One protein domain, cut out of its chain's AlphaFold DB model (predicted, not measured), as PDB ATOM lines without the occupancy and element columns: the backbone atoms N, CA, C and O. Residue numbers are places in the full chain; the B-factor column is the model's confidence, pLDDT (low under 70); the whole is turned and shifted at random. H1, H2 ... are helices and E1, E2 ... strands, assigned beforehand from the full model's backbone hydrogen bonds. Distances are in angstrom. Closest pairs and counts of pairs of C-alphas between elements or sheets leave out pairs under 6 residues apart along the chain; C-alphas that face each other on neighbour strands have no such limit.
ATOM      1  N   ALA A 434      12.404 -43.329  92.016       63.62
ATOM      2  CA  ALA A 434      11.376 -43.476  93.043       63.62
ATOM      3  C   ALA A 434      11.583 -42.497  94.205       63.62
ATOM      4  O   ALA A 434      10.621 -41.864  94.631       63.62
ATOM      5  N   ALA A 435      12.824 -42.303  94.670       64.50
ATOM      6  CA  ALA A 435      13.141 -41.294  95.686       64.50
ATOM      7  C   ALA A 435      12.815 -39.877  95.187       64.50
ATOM      8  O   ALA A 435      12.239 -39.070  95.917       64.50
ATOM      9  N   GLY A 436      13.115 -39.598  93.916       68.81
ATOM     10  CA  GLY A 436      12.780 -38.317  93.311       68.81
ATOM     11  C   GLY A 436      11.286 -38.107  93.101       68.81
ATOM     12  O   GLY A 436      10.776 -37.038  93.420       68.81
ATOM     13  N   SER A 437      10.561 -39.130  92.649       71.12
ATOM     14  CA  SER A 437       9.100 -39.053  92.514       71.12
ATOM     15  C   SER A 437       8.409 -38.934  93.877       71.12
ATOM     16  O   SER A 437       7.429 -38.209  93.994       71.12
ATOM     17  N   ALA A 438       8.944 -39.567  94.929       67.25
ATOM     18  CA  ALA A 438       8.440 -39.432  96.297       67.25
ATOM     19  C   ALA A 438       8.648 -38.019  96.861       67.25
ATOM     20  O   ALA A 438       7.736 -37.468  97.472       67.25
ATOM     21  N   LEU A 439       9.811 -37.401  96.618       69.94
ATOM     22  CA  LEU A 439      10.054 -36.010  97.011       69.94
ATOM     23  C   LEU A 439       9.121 -35.046  96.264       69.94
ATOM     24  O   LEU A 439       8.529 -34.165  96.888       69.94
ATOM     25  N   LEU A 440       8.942 -35.239  94.952       72.81
ATOM     26  CA  LEU A 440       7.959 -34.486  94.167       72.81
ATOM     27  C   LEU A 440       6.525 -34.711  94.682       72.81
ATOM     28  O   LEU A 440       5.752 -33.758  94.726       72.81
ATOM     29  N   GLY A 441       6.216 -35.927  95.143       72.00
ATOM     30  CA  GLY A 441       4.995 -36.312  95.864       72.00
ATOM     31  C   GLY A 441       4.738 -35.458  97.085       72.00
ATOM     32  O   GLY A 441       3.669 -34.868  97.223       72.00
ATOM     33  N   SER A 442       5.746 -35.337  97.944       68.06
ATOM     34  CA  SER A 442       5.677 -34.496  99.135       68.06
ATOM     35  C   SER A 442       5.473 -33.021  98.778       68.06
ATOM     36  O   SER A 442       4.658 -32.352  99.403       68.06
ATOM     37  N   ILE A 443       6.154 -32.520  97.741       68.56
ATOM     38  CA  ILE A 443       6.024 -31.128  97.279       68.56
ATOM     39  C   ILE A 443       4.617 -30.856  96.727       68.56
ATOM     40  O   ILE A 443       4.005 -29.846  97.078       68.56
ATOM     41  N   ALA A 444       4.085 -31.757  95.898       67.50
ATOM     42  CA  ALA A 444       2.738 -31.652  95.344       67.50
ATOM     43  C   ALA A 444       1.668 -31.746  96.442       67.50
ATOM     44  O   ALA A 444       0.780 -30.900  96.492       67.50
ATOM     45  N   ALA A 445       1.798 -32.694  97.377       65.19
ATOM     46  CA  ALA A 445       0.880 -32.849  98.505       65.19
ATOM     47  C   ALA A 445       0.857 -31.609  99.414       65.19
ATOM     48  O   ALA A 445      -0.208 -31.183  99.870       65.19
ATOM     49  N   VAL A 446       2.019 -30.989  99.636       63.84
ATOM     50  CA  VAL A 446       2.127 -29.700 100.327       63.84
ATOM     51  C   VAL A 446       1.404 -28.605  99.522       63.84
ATOM     52  O   VAL A 446       0.552 -27.912 100.078       63.84
ATOM     53  N   GLY A 447       1.626 -28.526  98.205       64.38
ATOM     54  CA  GLY A 447       0.898 -27.660  97.263       64.38
ATOM     55  C   GLY A 447      -0.632 -27.796  97.323       64.38
ATOM     56  O   GLY A 447      -1.352 -26.802  97.444       64.38
ATOM     57  N   ASP A 448      -1.142 -29.024  97.298       64.38
ATOM     58  CA  ASP A 448      -2.577 -29.314  97.347       64.38
ATOM     59  C   ASP A 448      -3.183 -29.006  98.718       64.38
ATOM     60  O   ASP A 448      -4.307 -28.497  98.805       64.38
ATOM     61  N   SER A 449      -2.422 -29.218  99.797       61.12
ATOM     62  CA  SER A 449      -2.818 -28.775 101.137       61.12
ATOM     63  C   SER A 449      -2.976 -27.246 101.217       61.12
ATOM     64  O   SER A 449      -3.861 -26.752 101.924       61.12
ATOM     65  N   TYR A 450      -2.192 -26.484 100.433       61.94
ATOM     66  CA  TYR A 450      -2.340 -25.032 100.299       61.94
ATOM     67  C   TYR A 450      -3.569 -24.638  99.471       61.94
ATOM     68  O   TYR A 450      -4.274 -23.711  99.864       61.94
ATOM     69  N   ALA A 451      -3.871 -25.347  98.376       57.78
ATOM     70  CA  ALA A 451      -5.035 -25.070  97.525       57.78
ATOM     71  C   ALA A 451      -6.379 -25.439  98.185       57.78
ATOM     72  O   ALA A 451      -7.409 -24.821  97.902       57.78
ATOM     73  N   ALA A 467       6.616 -17.713 103.596       59.97
ATOM     74  CA  ALA A 467       7.935 -18.080 104.102       59.97
ATOM     75  C   ALA A 467       8.262 -19.571 103.888       59.97
ATOM     76  O   ALA A 467       9.373 -19.882 103.478       59.97
ATOM     77  N   GLN A 468       7.302 -20.482 104.103       58.44
ATOM     78  CA  GLN A 468       7.490 -21.923 103.864       58.44
ATOM     79  C   GLN A 468       7.677 -22.257 102.377       58.44
ATOM     80  O   GLN A 468       8.555 -23.038 102.032       58.44
ATOM     81  N   LEU A 469       6.909 -21.626 101.483       56.69
ATOM     82  CA  LEU A 469       7.080 -21.771 100.031       56.69
ATOM     83  C   LEU A 469       8.417 -21.198  99.541       56.69
ATOM     84  O   LEU A 469       9.060 -21.799  98.683       56.69
ATOM     85  N   ALA A 470       8.867 -20.073 100.105       60.72
ATOM     86  CA  ALA A 470      10.187 -19.518  99.808       60.72
ATOM     87  C   ALA A 470      11.334 -20.449 100.254       60.72
ATOM     88  O   ALA A 470      12.391 -20.447  99.629       60.72
ATOM     89  N   ASP A 471      11.116 -21.262 101.290       63.25
ATOM     90  CA  ASP A 471      12.085 -22.246 101.792       63.25
ATOM     91  C   ASP A 471      12.143 -23.524 100.926       63.25
ATOM     92  O   ASP A 471      13.148 -24.234 100.914       63.25
ATOM     93  N   MET A 472      11.101 -23.795 100.128       59.97
ATOM     94  CA  MET A 472      11.061 -24.924  99.184       59.97
ATOM     95  C   MET A 472      11.794 -24.646  97.858       59.97
ATOM     96  O   MET A 472      12.227 -25.588  97.191       59.97
ATOM     97  N   ASP A 473      11.977 -23.381  97.461       63.53
ATOM     98  CA  ASP A 473      12.663 -23.016  96.206       63.53
ATOM     99  C   ASP A 473      14.148 -23.461  96.170       63.53
ATOM    100  O   ASP A 473      14.564 -24.103  95.197       63.53
ATOM    101  N   PRO A 474      14.955 -23.266  97.236       64.19
ATOM    102  CA  PRO A 474      16.300 -23.840  97.318       64.19
ATOM    103  C   PRO A 474      16.314 -25.377  97.245       64.19
ATOM    104  O   PRO A 474      17.225 -25.963  96.659       64.19
ATOM    105  N   GLN A 475      15.297 -26.041  97.803       63.94
ATOM    106  CA  GLN A 475      15.198 -27.507  97.828       63.94
ATOM    107  C   GLN A 475      14.924 -28.075  96.431       63.94
ATOM    108  O   GLN A 475      15.563 -29.045  96.016       63.94
ATOM    109  N   LEU A 476      14.046 -27.419  95.663       66.06
ATOM    110  CA  LEU A 476      13.826 -27.728  94.249       66.06
ATOM    111  C   LEU A 476      15.122 -27.586  93.441       66.06
ATOM    112  O   LEU A 476      15.431 -28.451  92.627       66.06
ATOM    113  N   GLN A 477      15.935 -26.557  93.703       67.69
ATOM    114  CA  GLN A 477      17.220 -26.373  93.016       67.69
ATOM    115  C   GLN A 477      18.225 -27.503  93.297       67.69
ATOM    116  O   GLN A 477      18.887 -27.974  92.370       67.69
ATOM    117  N   ILE A 478      18.332 -27.975  94.543       66.88
ATOM    118  CA  ILE A 478      19.218 -29.098  94.902       66.88
ATOM    119  C   ILE A 478      18.745 -30.386  94.226       66.88
ATOM    120  O   ILE A 478      19.539 -31.099  93.606       66.88
ATOM    121  N   PHE A 479      17.440 -30.650  94.280       72.12
ATOM    122  CA  PHE A 479      16.843 -31.794  93.607       72.12
ATOM    123  C   PHE A 479      17.104 -31.774  92.094       72.12
ATOM    124  O   PHE A 479      17.500 -32.787  91.514       72.12
ATOM    125  N   HIS A 480      16.984 -30.603  91.461       73.06
ATOM    126  CA  HIS A 480      17.318 -30.411  90.049       73.06
ATOM    127  C   HIS A 480      18.784 -30.738  89.754       73.06
ATOM    128  O   HIS A 480      19.083 -31.449  88.792       73.06
ATOM    129  N   HIS A 481      19.713 -30.269  90.591       74.38
ATOM    130  CA  HIS A 481      21.132 -30.588  90.432       74.38
ATOM    131  C   HIS A 481      21.402 -32.090  90.533       74.38
ATOM    132  O   HIS A 481      22.192 -32.623  89.750       74.38
ATOM    133  N   ALA A 482      20.711 -32.778  91.437       75.25
ATOM    134  CA  ALA A 482      20.867 -34.208  91.635       75.25
ATOM    135  C   ALA A 482      20.268 -35.033  90.473       75.25
ATOM    136  O   ALA A 482      20.915 -35.967  89.990       75.25
ATOM    137  N   ALA A 483      19.102 -34.642  89.944       77.62
ATOM    138  CA  ALA A 483      18.501 -35.240  88.744       77.62
ATOM    139  C   ALA A 483      19.353 -35.011  87.475       77.62
ATOM    140  O   ALA A 483      19.468 -35.868  86.593       77.62
ATOM    141  N   LEU A 484      20.016 -33.859  87.381       80.25
ATOM    142  CA  LEU A 484      20.931 -33.532  86.285       80.25
ATOM    143  C   LEU A 484      22.272 -34.275  86.394       80.25
ATOM    144  O   LEU A 484      22.877 -34.639  85.375       80.25
ATOM    145  N   ALA A 485      22.745 -34.518  87.616       77.81
ATOM    146  CA  ALA A 485      23.919 -35.344  87.875       77.81
ATOM    147  C   ALA A 485      23.651 -36.821  87.545       77.81
ATOM    148  O   ALA A 485      24.506 -37.455  86.923       77.81
ATOM    149  N   SER A 486      22.461 -37.330  87.888       81.50
ATOM    150  CA  SER A 486      22.054 -38.724  87.668       81.50
ATOM    151  C   SER A 486      21.795 -39.072  86.206       81.50
ATOM    152  O   SER A 486      22.062 -40.197  85.786       81.50
ATOM    153  N   THR A 487      21.294 -38.114  85.425       88.62
ATOM    154  CA  THR A 487      20.980 -38.343  84.015       88.62
ATOM    155  C   THR A 487      22.283 -38.579  83.234       88.62
ATOM    156  O   THR A 487      23.176 -37.719  83.260       88.62
ATOM    157  N   PRO A 488      22.444 -39.730  82.549       90.94
ATOM    158  CA  PRO A 488      23.631 -39.998  81.750       90.94
ATOM    159  C   PRO A 488      23.672 -39.088  80.518       90.94
ATOM    160  O   PRO A 488      22.653 -38.583  80.057       90.94
ATOM    161  N   VAL A 489      24.868 -38.873  79.971       92.25
ATOM    162  CA  VAL A 489      25.040 -38.120  78.718       92.25
ATOM    163  C   VAL A 489      24.417 -38.910  77.562       92.25
ATOM    164  O   VAL A 489      24.681 -40.104  77.434       92.25
ATOM    165  N   GLY A 490      23.585 -38.252  76.755       92.44
ATOM    166  CA  GLY A 490      22.712 -38.864  75.744       92.44
ATOM    167  C   GLY A 490      21.414 -39.451  76.320       92.44
ATOM    168  O   GLY A 490      20.678 -40.138  75.613       92.44
ATOM    169  N   GLY A 491      21.153 -39.248  77.616       92.12
ATOM    170  CA  GLY A 491      19.998 -39.778  78.330       92.12
ATOM    171  C   GLY A 491      18.918 -38.735  78.598       92.12
ATOM    172  O   GLY A 491      19.164 -37.527  78.610       92.12
ATOM    173  N   SER A 492      17.713 -39.231  78.878       91.19
ATOM    174  CA  SER A 492      16.638 -38.446  79.479       91.19
ATOM    175  C   SER A 492      16.096 -39.158  80.713       91.19
ATOM    176  O   SER A 492      16.046 -40.389  80.753       91.19
ATOM    177  N   THR A 493      15.711 -38.375  81.712       90.50
ATOM    178  CA  THR A 493      15.062 -38.844  82.934       90.50
ATOM    179  C   THR A 493      13.782 -38.044  83.113       90.50
ATOM    180  O   THR A 493      13.828 -36.815  83.134       90.50
ATOM    181  N   ALA A 494      12.654 -38.738  83.239       88.38
ATOM    182  CA  ALA A 494      11.380 -38.145  83.618       88.38
ATOM    183  C   ALA A 494      11.083 -38.501  85.077       88.38
ATOM    184  O   ALA A 494      11.221 -39.656  85.484       88.38
ATOM    185  N   LEU A 495      10.703 -37.502  85.859       87.44
ATOM    186  CA  LEU A 495      10.298 -37.616  87.252       87.44
ATOM    187  C   LEU A 495       8.881 -37.071  87.324       87.44
ATOM    188  O   LEU A 495       8.631 -35.963  86.864       87.44
ATOM    189  N   SER A 496       7.950 -37.846  87.861       86.81
ATOM    190  CA  SER A 496       6.546 -37.457  87.882       86.81
ATOM    191  C   SER A 496       5.971 -37.717  89.259       86.81
ATOM    192  O   SER A 496       6.127 -38.797  89.823       86.81
ATOM    193  N   SER A 497       5.294 -36.707  89.778       87.19
ATOM    194  CA  SER A 497       4.380 -36.824  90.894       87.19
ATOM    195  C   SER A 497       3.046 -36.266  90.442       87.19
ATOM    196  O   SER A 497       2.709 -35.121  90.743       87.19
ATOM    197  N   VAL A 498       2.321 -37.070  89.677       84.94
ATOM    198  CA  VAL A 498       0.945 -36.790  89.290       84.94
ATOM    199  C   VAL A 498       0.048 -37.712  90.108       84.94
ATOM    200  O   VAL A 498       0.248 -38.926  90.117       84.94
ATOM    201  N   ASP A 499      -0.892 -37.124  90.837       81.06
ATOM    202  CA  ASP A 499      -1.856 -37.836  91.661       81.06
ATOM    203  C   ASP A 499      -2.886 -38.606  90.811       81.06
ATOM    204  O   ASP A 499      -2.962 -38.482  89.584       81.06
ATOM    205  N   ASP A 500      -3.744 -39.383  91.475       82.50
ATOM    206  CA  ASP A 500      -4.810 -40.150  90.818       82.50
ATOM    207  C   ASP A 500      -5.847 -39.263  90.093       82.50
ATOM    208  O   ASP A 500      -6.650 -39.758  89.296       82.50
ATOM    209  N   THR A 501      -5.857 -37.949  90.355       80.75
ATOM    210  CA  THR A 501      -6.731 -36.966  89.696       80.75
ATOM    211  C   THR A 501      -6.107 -36.352  88.443       80.75
ATOM    212  O   THR A 501      -6.779 -35.601  87.726       80.75
ATOM    213  N   GLY A 502      -4.858 -36.707  88.132       83.81
ATOM    214  CA  GLY A 502      -4.099 -36.155  87.017       83.81
ATOM    215  C   GLY A 502      -3.447 -34.809  87.333       83.81
ATOM    216  O   GLY A 502      -2.999 -34.137  86.406       83.81
ATOM    217  N   LYS A 503      -3.405 -34.392  88.603       81.38
ATOM    218  CA  LYS A 503      -2.758 -33.157  89.048       81.38
ATOM    219  C   LYS A 503      -1.376 -33.431  89.600       81.38
ATOM    220  O   LYS A 503      -1.174 -34.409  90.307       81.38
ATOM    221  N   GLY A 504      -0.435 -32.538  89.337       84.94
ATOM    222  CA  GLY A 504       0.859 -32.587  89.994       84.94
ATOM    223  C   GLY A 504       1.979 -32.038  89.137       84.94
ATOM    224  O   GLY A 504       1.764 -31.130  88.334       84.94
ATOM    225  N   LEU A 505       3.184 -32.563  89.335       84.44
ATOM    226  CA  LEU A 505       4.393 -32.014  88.739       84.44
ATOM    227  C   LEU A 505       5.162 -33.086  87.973       84.44
ATOM    228  O   LEU A 505       5.424 -34.173  88.489       84.44
ATOM    229  N   GLU A 506       5.545 -32.753  86.747       87.62
ATOM    230  CA  GLU A 506       6.387 -33.581  85.897       87.62
ATOM    231  C   GLU A 506       7.667 -32.817  85.553       87.62
ATOM    232  O   GLU A 506       7.630 -31.683  85.085       87.62
ATOM    233  N   ILE A 507       8.824 -33.421  85.814       87.44
ATOM    234  CA  ILE A 507      10.132 -32.889  85.442       87.44
ATOM    235  C   ILE A 507      10.746 -33.814  84.416       87.44
ATOM    236  O   ILE A 507      10.943 -34.998  84.674       87.44
ATOM    237  N   GLN A 508      11.150 -33.251  83.288       88.69
ATOM    238  CA  GLN A 508      11.938 -33.951  82.293       88.69
ATOM    239  C   GLN A 508      13.309 -33.315  82.179       88.69
ATOM    240  O   GLN A 508      13.442 -32.125  81.904       88.69
ATOM    241  N   VAL A 509      14.345 -34.122  82.377       90.56
ATOM    242  CA  VAL A 509      15.740 -33.720  82.230       90.56
ATOM    243  C   VAL A 509      16.321 -34.475  81.047       90.56
ATOM    244  O   VAL A 509      16.383 -35.700  81.074       90.56
ATOM    245  N   GLN A 510      16.786 -33.766  80.024       92.25
ATOM    246  CA  GLN A 510      17.579 -34.341  78.938       92.25
ATOM    247  C   GLN A 510      19.008 -33.822  79.027       92.25
ATOM    248  O   GLN A 510      19.226 -32.615  79.124       92.25
ATOM    249  N   LYS A 511      19.991 -34.719  78.958       93.62
ATOM    250  CA  LYS A 511      21.412 -34.369  78.993       93.62
ATOM    251  C   LYS A 511      22.103 -34.899  77.754       93.62
ATOM    252  O   LYS A 511      22.105 -36.094  77.512       93.62
ATOM    253  N   GLU A 512      22.747 -34.017  77.011       93.50
ATOM    254  CA  GLU A 512      23.458 -34.321  75.771       93.50
ATOM    255  C   GLU A 512      24.923 -33.895  75.889       93.50
ATOM    256  O   GLU A 512      25.276 -33.015  76.685       93.50
ATOM    257  N   SER A 513      25.808 -34.493  75.091       92.75
ATOM    258  CA  SER A 513      27.150 -33.929  74.951       92.75
ATOM    259  C   SER A 513      27.063 -32.587  74.218       92.75
ATOM    260  O   SER A 513      26.196 -32.383  73.370       92.75
ATOM    261  N   VAL A 514      27.971 -31.647  74.493       90.38
ATOM    262  CA  VAL A 514      27.991 -30.352  73.782       90.38
ATOM    263  C   VAL A 514      28.131 -30.563  72.270       90.38
ATOM    264  O   VAL A 514      27.525 -29.829  71.492       90.38
ATOM    265  N   ALA A 515      28.883 -31.583  71.847       88.69
ATOM    266  CA  ALA A 515      29.055 -31.925  70.438       88.69
ATOM    267  C   ALA A 515      27.741 -32.396  69.789       88.69
ATOM    268  O   ALA A 515      27.388 -31.926  68.705       88.69
ATOM    269  N   GLU A 516      26.994 -33.278  70.457       91.25
ATOM    270  CA  GLU A 516      25.695 -33.760  69.971       91.25
ATOM    271  C   GLU A 516      24.634 -32.660  70.022       91.25
ATOM    272  O   GLU A 516      23.907 -32.468  69.047       91.25
ATOM    273  N   ALA A 517      24.618 -31.855  71.085       91.62
ATOM    274  CA  ALA A 517      23.738 -30.702  71.233       91.62
ATOM    275  C   ALA A 517      23.957 -29.658  70.121       91.62
ATOM    276  O   ALA A 517      23.005 -29.083  69.596       91.62
ATOM    277  N   GLN A 518      25.202 -29.419  69.695       90.94
ATOM    278  CA  GLN A 518      25.493 -28.538  68.557       90.94
ATOM    279  C   GLN A 518      25.011 -29.113  67.223       90.94
ATOM    280  O   GLN A 518      24.534 -28.357  66.375       90.94
ATOM    281  N   ALA A 519      25.152 -30.427  67.032       91.31
ATOM    282  CA  ALA A 519      24.784 -31.095  65.790       91.31
ATOM    283  C   ALA A 519      23.261 -31.215  65.629       91.31
ATOM    284  O   ALA A 519      22.726 -30.910  64.564       91.31
ATOM    285  N   ASN A 520      22.573 -31.618  66.698       91.31
ATOM    286  CA  ASN A 520      21.178 -32.050  66.654       91.31
ATOM    287  C   ASN A 520      20.218 -31.074  67.356       91.31
ATOM    288  O   ASN A 520      19.011 -31.124  67.125       91.31
ATOM    289  N   GLY A 521      20.740 -30.149  68.166       91.56
ATOM    290  CA  GLY A 521      19.945 -29.423  69.154       91.56
ATOM    291  C   GLY A 521      19.734 -30.237  70.430       91.56
ATOM    292  O   GLY A 521      20.231 -31.352  70.553       91.56
ATOM    293  N   VAL A 522      18.986 -29.676  71.378       90.38
ATOM    294  CA  VAL A 522      18.492 -30.386  72.573       90.38
ATOM    295  C   VAL A 522      16.974 -30.236  72.606       90.38
ATOM    296  O   VAL A 522      16.474 -29.157  72.284       90.38
ATOM    297  N   SER A 523      16.236 -31.300  72.926       85.00
ATOM    298  CA  SER A 523      14.776 -31.338  72.813       85.00
ATOM    299  C   SER A 523      14.138 -32.100  73.977       85.00
ATOM    300  O   SER A 523      13.897 -33.298  73.858       85.00
ATOM    301  N   ALA A 524      13.804 -31.394  75.055       84.81
ATOM    302  CA  ALA A 524      12.883 -31.905  76.074       84.81
ATOM    303  C   ALA A 524      11.435 -31.684  75.593       84.81
ATOM    304  O   ALA A 524      11.215 -30.811  74.757       84.81
ATOM    305  N   GLU A 525      10.470 -32.500  76.013       77.75
ATOM    306  CA  GLU A 525       9.127 -32.611  75.422       77.75
ATOM    307  C   GLU A 525       8.367 -31.273  75.246       77.75
ATOM    308  O   GLU A 525       7.607 -30.830  76.096       77.75
ATOM    309  N   GLY A 526       8.527 -30.630  74.083       73.50
ATOM    310  CA  GLY A 526       7.910 -29.334  73.752       73.50
ATOM    311  C   GLY A 526       8.876 -28.142  73.769       73.50
ATOM    312  O   GLY A 526       8.580 -27.113  73.155       73.50
ATOM    313  N   LEU A 527      10.065 -28.292  74.360       82.38
ATOM    314  CA  LEU A 527      11.149 -27.312  74.338       82.38
ATOM    315  C   LEU A 527      12.308 -27.780  73.442       82.38
ATOM    316  O   LEU A 527      13.159 -28.568  73.849       82.38
ATOM    317  N   GLN A 528      12.390 -27.224  72.228       87.88
ATOM    318  CA  GLN A 528      13.478 -27.506  71.289       87.88
ATOM    319  C   GLN A 528      14.457 -26.329  71.187       87.88
ATOM    320  O   GLN A 528      14.115 -25.252  70.694       87.88
ATOM    321  N   ILE A 529      15.713 -26.554  71.579       89.56
ATOM    322  CA  ILE A 529      16.822 -25.630  71.338       89.56
ATOM    323  C   ILE A 529      17.559 -26.094  70.074       89.56
ATOM    324  O   ILE A 529      18.238 -27.121  70.108       89.56
ATOM    325  N   PRO A 530      17.467 -25.370  68.944       92.50
ATOM    326  CA  PRO A 530      18.097 -25.802  67.702       92.50
ATOM    327  C   PRO A 530      19.626 -25.767  67.813       92.50
ATOM    328  O   PRO A 530      20.200 -24.806  68.332       92.50
ATOM    329  N   GLY A 531      20.305 -26.764  67.236       91.62
ATOM    330  CA  GLY A 531      21.770 -26.878  67.288       91.62
ATOM    331  C   GLY A 531      22.512 -25.655  66.734       91.62
ATOM    332  O   GLY A 531      23.576 -25.283  67.229       91.62
ATOM    333  N   ALA A 532      21.906 -24.931  65.784       89.44
ATOM    334  CA  ALA A 532      22.434 -23.666  65.269       89.44
ATOM    335  C   ALA A 532      22.504 -22.554  66.336       89.44
ATOM    336  O   ALA A 532      23.440 -21.754  66.325       89.44
ATOM    337  N   ALA A 533      21.554 -22.509  67.278       87.25
ATOM    338  CA  ALA A 533      21.605 -21.570  68.395       87.25
ATOM    339  C   ALA A 533      22.760 -21.928  69.340       87.25
ATOM    340  O   ALA A 533      23.542 -21.053  69.703       87.25
ATOM    341  N   ILE A 534      22.932 -23.216  69.647       88.12
ATOM    342  CA  ILE A 534      23.981 -23.738  70.542       88.12
ATOM    343  C   ILE A 534      25.378 -23.552  69.927       88.12
ATOM    344  O   ILE A 534      26.324 -23.138  70.601       88.12
ATOM    345  N   SER A 535      25.498 -23.760  68.614       82.38
ATOM    346  CA  SER A 535      26.739 -23.594  67.849       82.38
ATOM    347  C   SER A 535      27.312 -22.176  67.942       82.38
ATOM    348  O   SER A 535      28.531 -22.009  68.011       82.38
ATOM    349  N   ASN A 536      26.451 -21.159  68.035       80.19
ATOM    350  CA  ASN A 536      26.876 -19.766  68.194       80.19
ATOM    351  C   ASN A 536      27.453 -19.461  69.592       80.19
ATOM    352  O   ASN A 536      28.276 -18.553  69.722       80.19
ATOM    353  N   PHE A 537      27.075 -20.222  70.627       69.38
ATOM    354  CA  PHE A 537      27.590 -20.068  71.998       69.38
ATOM    355  C   PHE A 537      28.866 -20.880  72.253       69.38
ATOM    356  O   PHE A 537      29.780 -20.434  72.954       69.38
ATOM    357  N   ALA A 538      28.953 -22.072  71.669       60.19
ATOM    358  CA  ALA A 538      29.983 -23.041  72.013       60.19
ATOM    359  C   ALA A 538      31.395 -22.680  71.511       60.19
ATOM    360  O   ALA A 538      32.375 -22.994  72.191       60.19
ATOM    361  N   GLY A 539      31.512 -21.915  70.418       58.44
ATOM    362  CA  GLY A 539      32.798 -21.506  69.836       58.44
ATOM    363  C   GLY A 539      33.617 -20.474  70.634       58.44
ATOM    364  O   GLY A 539      34.731 -20.154  70.227       58.44
ATOM    365  N   ARG A 540      33.106 -19.924  71.750       59.59
ATOM    366  CA  ARG A 540      33.860 -18.953  72.581       59.59
ATOM    367  C   ARG A 540      34.064 -19.341  74.046       59.59
ATOM    368  O   ARG A 540      34.917 -18.730  74.682       59.59
ATOM    369  N   ARG A 541      33.291 -20.281  74.606       58.56
ATOM    370  CA  ARG A 541      33.365 -20.610  76.048       58.56
ATOM    371  C   ARG A 541      33.182 -22.083  76.412       58.56
ATOM    372  O   ARG A 541      33.778 -22.497  77.398       58.56
ATOM    373  N   LEU A 542      32.406 -22.865  75.656       60.56
ATOM    374  CA  LEU A 542      32.108 -24.257  76.036       60.56
ATOM    375  C   LEU A 542      33.179 -25.250  75.561       60.56
ATOM    376  O   LEU A 542      33.434 -26.232  76.240       60.56
ATOM    377  N   GLN A 543      33.866 -24.982  74.446       57.47
ATOM    378  CA  GLN A 543      34.804 -25.950  73.859       57.47
ATOM    379  C   GLN A 543      36.284 -25.748  74.227       57.47
ATOM    380  O   GLN A 543      37.090 -26.642  73.990       57.47
ATOM    381  N   SER A 544      36.694 -24.587  74.756       51.28
ATOM    382  CA  SER A 544      38.099 -24.184  74.593       51.28
ATOM    383  C   SER A 544      39.085 -24.514  75.718       51.28
ATOM    384  O   SER A 544      40.272 -24.437  75.419       51.28
ATOM    385  N   SER A 545      38.708 -24.878  76.958       53.16
ATOM    386  CA  SER A 545      39.758 -25.161  77.980       53.16
ATOM    387  C   SER A 545      39.354 -25.720  79.364       53.16
ATOM    388  O   SER A 545      40.194 -25.658  80.259       53.16
ATOM    389  N   GLY A 546      38.137 -26.225  79.628       57.53
ATOM    390  CA  GLY A 546      37.690 -26.321  81.039       57.53
ATOM    391  C   GLY A 546      36.772 -27.450  81.512       57.53
ATOM    392  O   GLY A 546      36.215 -27.292  82.589       57.53
ATOM    393  N   GLY A 547      36.601 -28.560  80.788       69.25
ATOM    394  CA  GLY A 547      35.867 -29.725  81.322       69.25
ATOM    395  C   GLY A 547      34.332 -29.633  81.330       69.25
ATOM    396  O   GLY A 547      33.697 -30.498  81.915       69.25
ATOM    397  N   CYS A 548      33.728 -28.635  80.674       73.00
ATOM    398  CA  CYS A 548      32.281 -28.602  80.425       73.00
ATOM    399  C   CYS A 548      31.972 -29.239  79.061       73.00
ATOM    400  O   CYS A 548      31.912 -28.545  78.049       73.00
ATOM    401  N   ASP A 549      31.819 -30.559  79.026       86.88
ATOM    402  CA  ASP A 549      31.567 -31.353  77.816       86.88
ATOM    403  C   ASP A 549      30.093 -31.749  77.625       86.88
ATOM    404  O   ASP A 549      29.741 -32.346  76.606       86.88
ATOM    405  N   THR A 550      29.214 -31.362  78.553       88.06
ATOM    406  CA  THR A 550      27.785 -31.705  78.542       88.06
ATOM    407  C   THR A 550      26.888 -30.473  78.636       88.06
ATOM    408  O   THR A 550      27.258 -29.443  79.201       88.06
ATOM    409  N   MET A 551      25.696 -30.577  78.052       86.94
ATOM    410  CA  MET A 551      24.615 -29.602  78.140       86.94
ATOM    411  C   MET A 551      23.339 -30.347  78.522       86.94
ATOM    412  O   MET A 551      22.999 -31.345  77.898       86.94
ATOM    413  N   ALA A 552      22.629 -29.856  79.531       88.31
ATOM    414  CA  ALA A 552      21.342 -30.407  79.925       88.31
ATOM    415  C   ALA A 552      20.239 -29.360  79.780       88.31
ATOM    416  O   ALA A 552      20.472 -28.168  79.990       88.31
ATOM    417  N   VAL A 553      19.049 -29.821  79.416       88.62
ATOM    418  CA  VAL A 553      17.815 -29.043  79.383       88.62
ATOM    419  C   VAL A 553      16.836 -29.713  80.327       88.62
ATOM    420  O   VAL A 553      16.650 -30.926  80.275       88.62
ATOM    421  N   GLN A 554      16.227 -28.907  81.185       85.56
ATOM    422  CA  GLN A 554      15.173 -29.340  82.081       85.56
ATOM    423  C   GLN A 554      13.880 -28.619  81.716       85.56
ATOM    424  O   GLN A 554      13.880 -27.404  81.505       85.56
ATOM    425  N   GLN A 555      12.792 -29.375  81.682       86.88
ATOM    426  CA  GLN A 555      11.429 -28.883  81.590       86.88
ATOM    427  C   GLN A 555      10.678 -29.306  82.848       86.88
ATOM    428  O   GLN A 555      10.801 -30.448  83.280       86.88
ATOM    429  N   THR A 556       9.935 -28.375  83.437       83.38
ATOM    430  CA  THR A 556       9.084 -28.627  84.599       83.38
ATOM    431  C   THR A 556       7.660 -28.247  84.220       83.38
ATOM    432  O   THR A 556       7.368 -27.063  84.040       83.38
ATOM    433  N   ASP A 557       6.796 -29.248  84.103       82.69
ATOM    434  CA  ASP A 557       5.393 -29.108  83.752       82.69
ATOM    435  C   ASP A 557       4.514 -29.265  84.992       82.69
ATOM    436  O   ASP A 557       4.585 -30.240  85.739       82.69
ATOM    437  N   TRP A 558       3.657 -28.273  85.195       82.44
ATOM    438  CA  TRP A 558       2.658 -28.257  86.253       82.44
ATOM    439  C   TRP A 558       1.334 -28.751  85.661       82.44
ATOM    440  O   TRP A 558       0.619 -28.011  84.979       82.44
ATOM    441  N   VAL A 559       1.036 -30.035  85.851       84.00
ATOM    442  CA  VAL A 559      -0.100 -30.712  85.222       84.00
ATOM    443  C   VAL A 559      -1.365 -30.423  86.028       84.00
ATOM    444  O   VAL A 559      -1.456 -30.773  87.199       84.00
ATOM    445  N   LEU A 560      -2.350 -29.762  85.404       72.56
ATOM    446  CA  LEU A 560      -3.693 -29.496  85.956       72.56
ATOM    447  C   LEU A 560      -3.745 -28.797  87.340       72.56
ATOM    448  O   LEU A 560      -4.812 -28.737  87.959       72.56
TER     449      LEU A 560
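What this domain is: This is residues 434 to 451 and 467 to 560 of the 935 residues of a protein of Symbiodinium pilosum (UniProt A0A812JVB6). A long, narrow sheet of three strands, E1, E2 and E5, makes the longest axis, with H1 and H2 over one face; H2 comes near it with residues 480 to 486. Over part of the other face is the small hairpin E3 and E4, with H3 at the end where E2 stops, H4 side by side with H3, and a long link looping back to E5. The printed part has 112 residues with four named helices and five named strands, in the order H1 H2 E1 E2 H3 E3 E4 H4 E5, of the class mixed, helices and strands; both sheets, E1 - E2 - E5 and E3 - E4, are antiparallel. The whole is only just loose, close to compact, with a radius of gyration of the C-alphas of 16.2 A, and elongated, spanning 48 by 26 by 23 A.

How they stand to each other: Start with H1, residues 434 to 451, which is on the sheet of E1, residues 491 to 498, E2, residues 504 to 513, and E5, residues 550 to 559, at a height of 7.3 A over the sheet. The closest C-alphas of H1 and E1 are those of Gly 441 and Ser 497, 5.0 A apart. H2, residues 467 to 486, is on the same face, at a height of 11.0 A. H1 and H2 are close but not clearly touching, the closest C-alphas being those of Gly 436 and Phe 479, 7.7 A apart. Look at the hairpin E1 and E2 for N 495 and O 507, 2.8 A apart and within hydrogen-bond range; between E2 and E5 find N 508 and O 555, also at 2.8 A. H3, residues 514 to 520, is on the opposite face, completing three layers, helices on both faces of a sheet. The hairpin of E3, residues 522 to 524, and E4, residues 527 to 529, has N 529 and O 522 within hydrogen-bond range at 2.8 A. The closest C-alphas of E2 and E3 are those of Gln 510 and Ala 524, 6.0 A apart. H4, residues 531 to 538, is not on the three-stranded sheet, but it touches H3 at a shallow tilt of 23 degrees, opposite ways, with the C-alphas of Gln 518 and Gly 531 closest at 4.3 A. Every O i to N i+4 pair is within hydrogen-bond range in H1 and H3, against 13 of 16 in H2 and 2 of 4 in H4.

Where its parts are: Find C-alpha 434 at (11.376, -43.476, 93.043); from there H1 runs 25.1 A to C-alpha 451. H2 measures 29.9 A, E1 22.2 A and E2 30.3 A, which ends at C-alpha 513, (27.150, -33.929, 74.951). H3, E3, E4 and H4 are shorter. E5 runs 28.7 A to C-alpha 559 at (-0.100, -30.712, 85.222).

The domain as a whole: The C-alphas farthest apart are those of Thr 501 and Ser 545, 49.4 A. Residues 452 to 466 are not printed, and C-alphas 451 and 467 are 16.1 A apart across this cut. Of the links printed whole, H4 to E5 is long, with 11 residues, and the others are tight. The mean pLDDT of the printed part is 77.6; 38 residues are under 70, among them 442 to 451, 467 to 478 and 537 to 547.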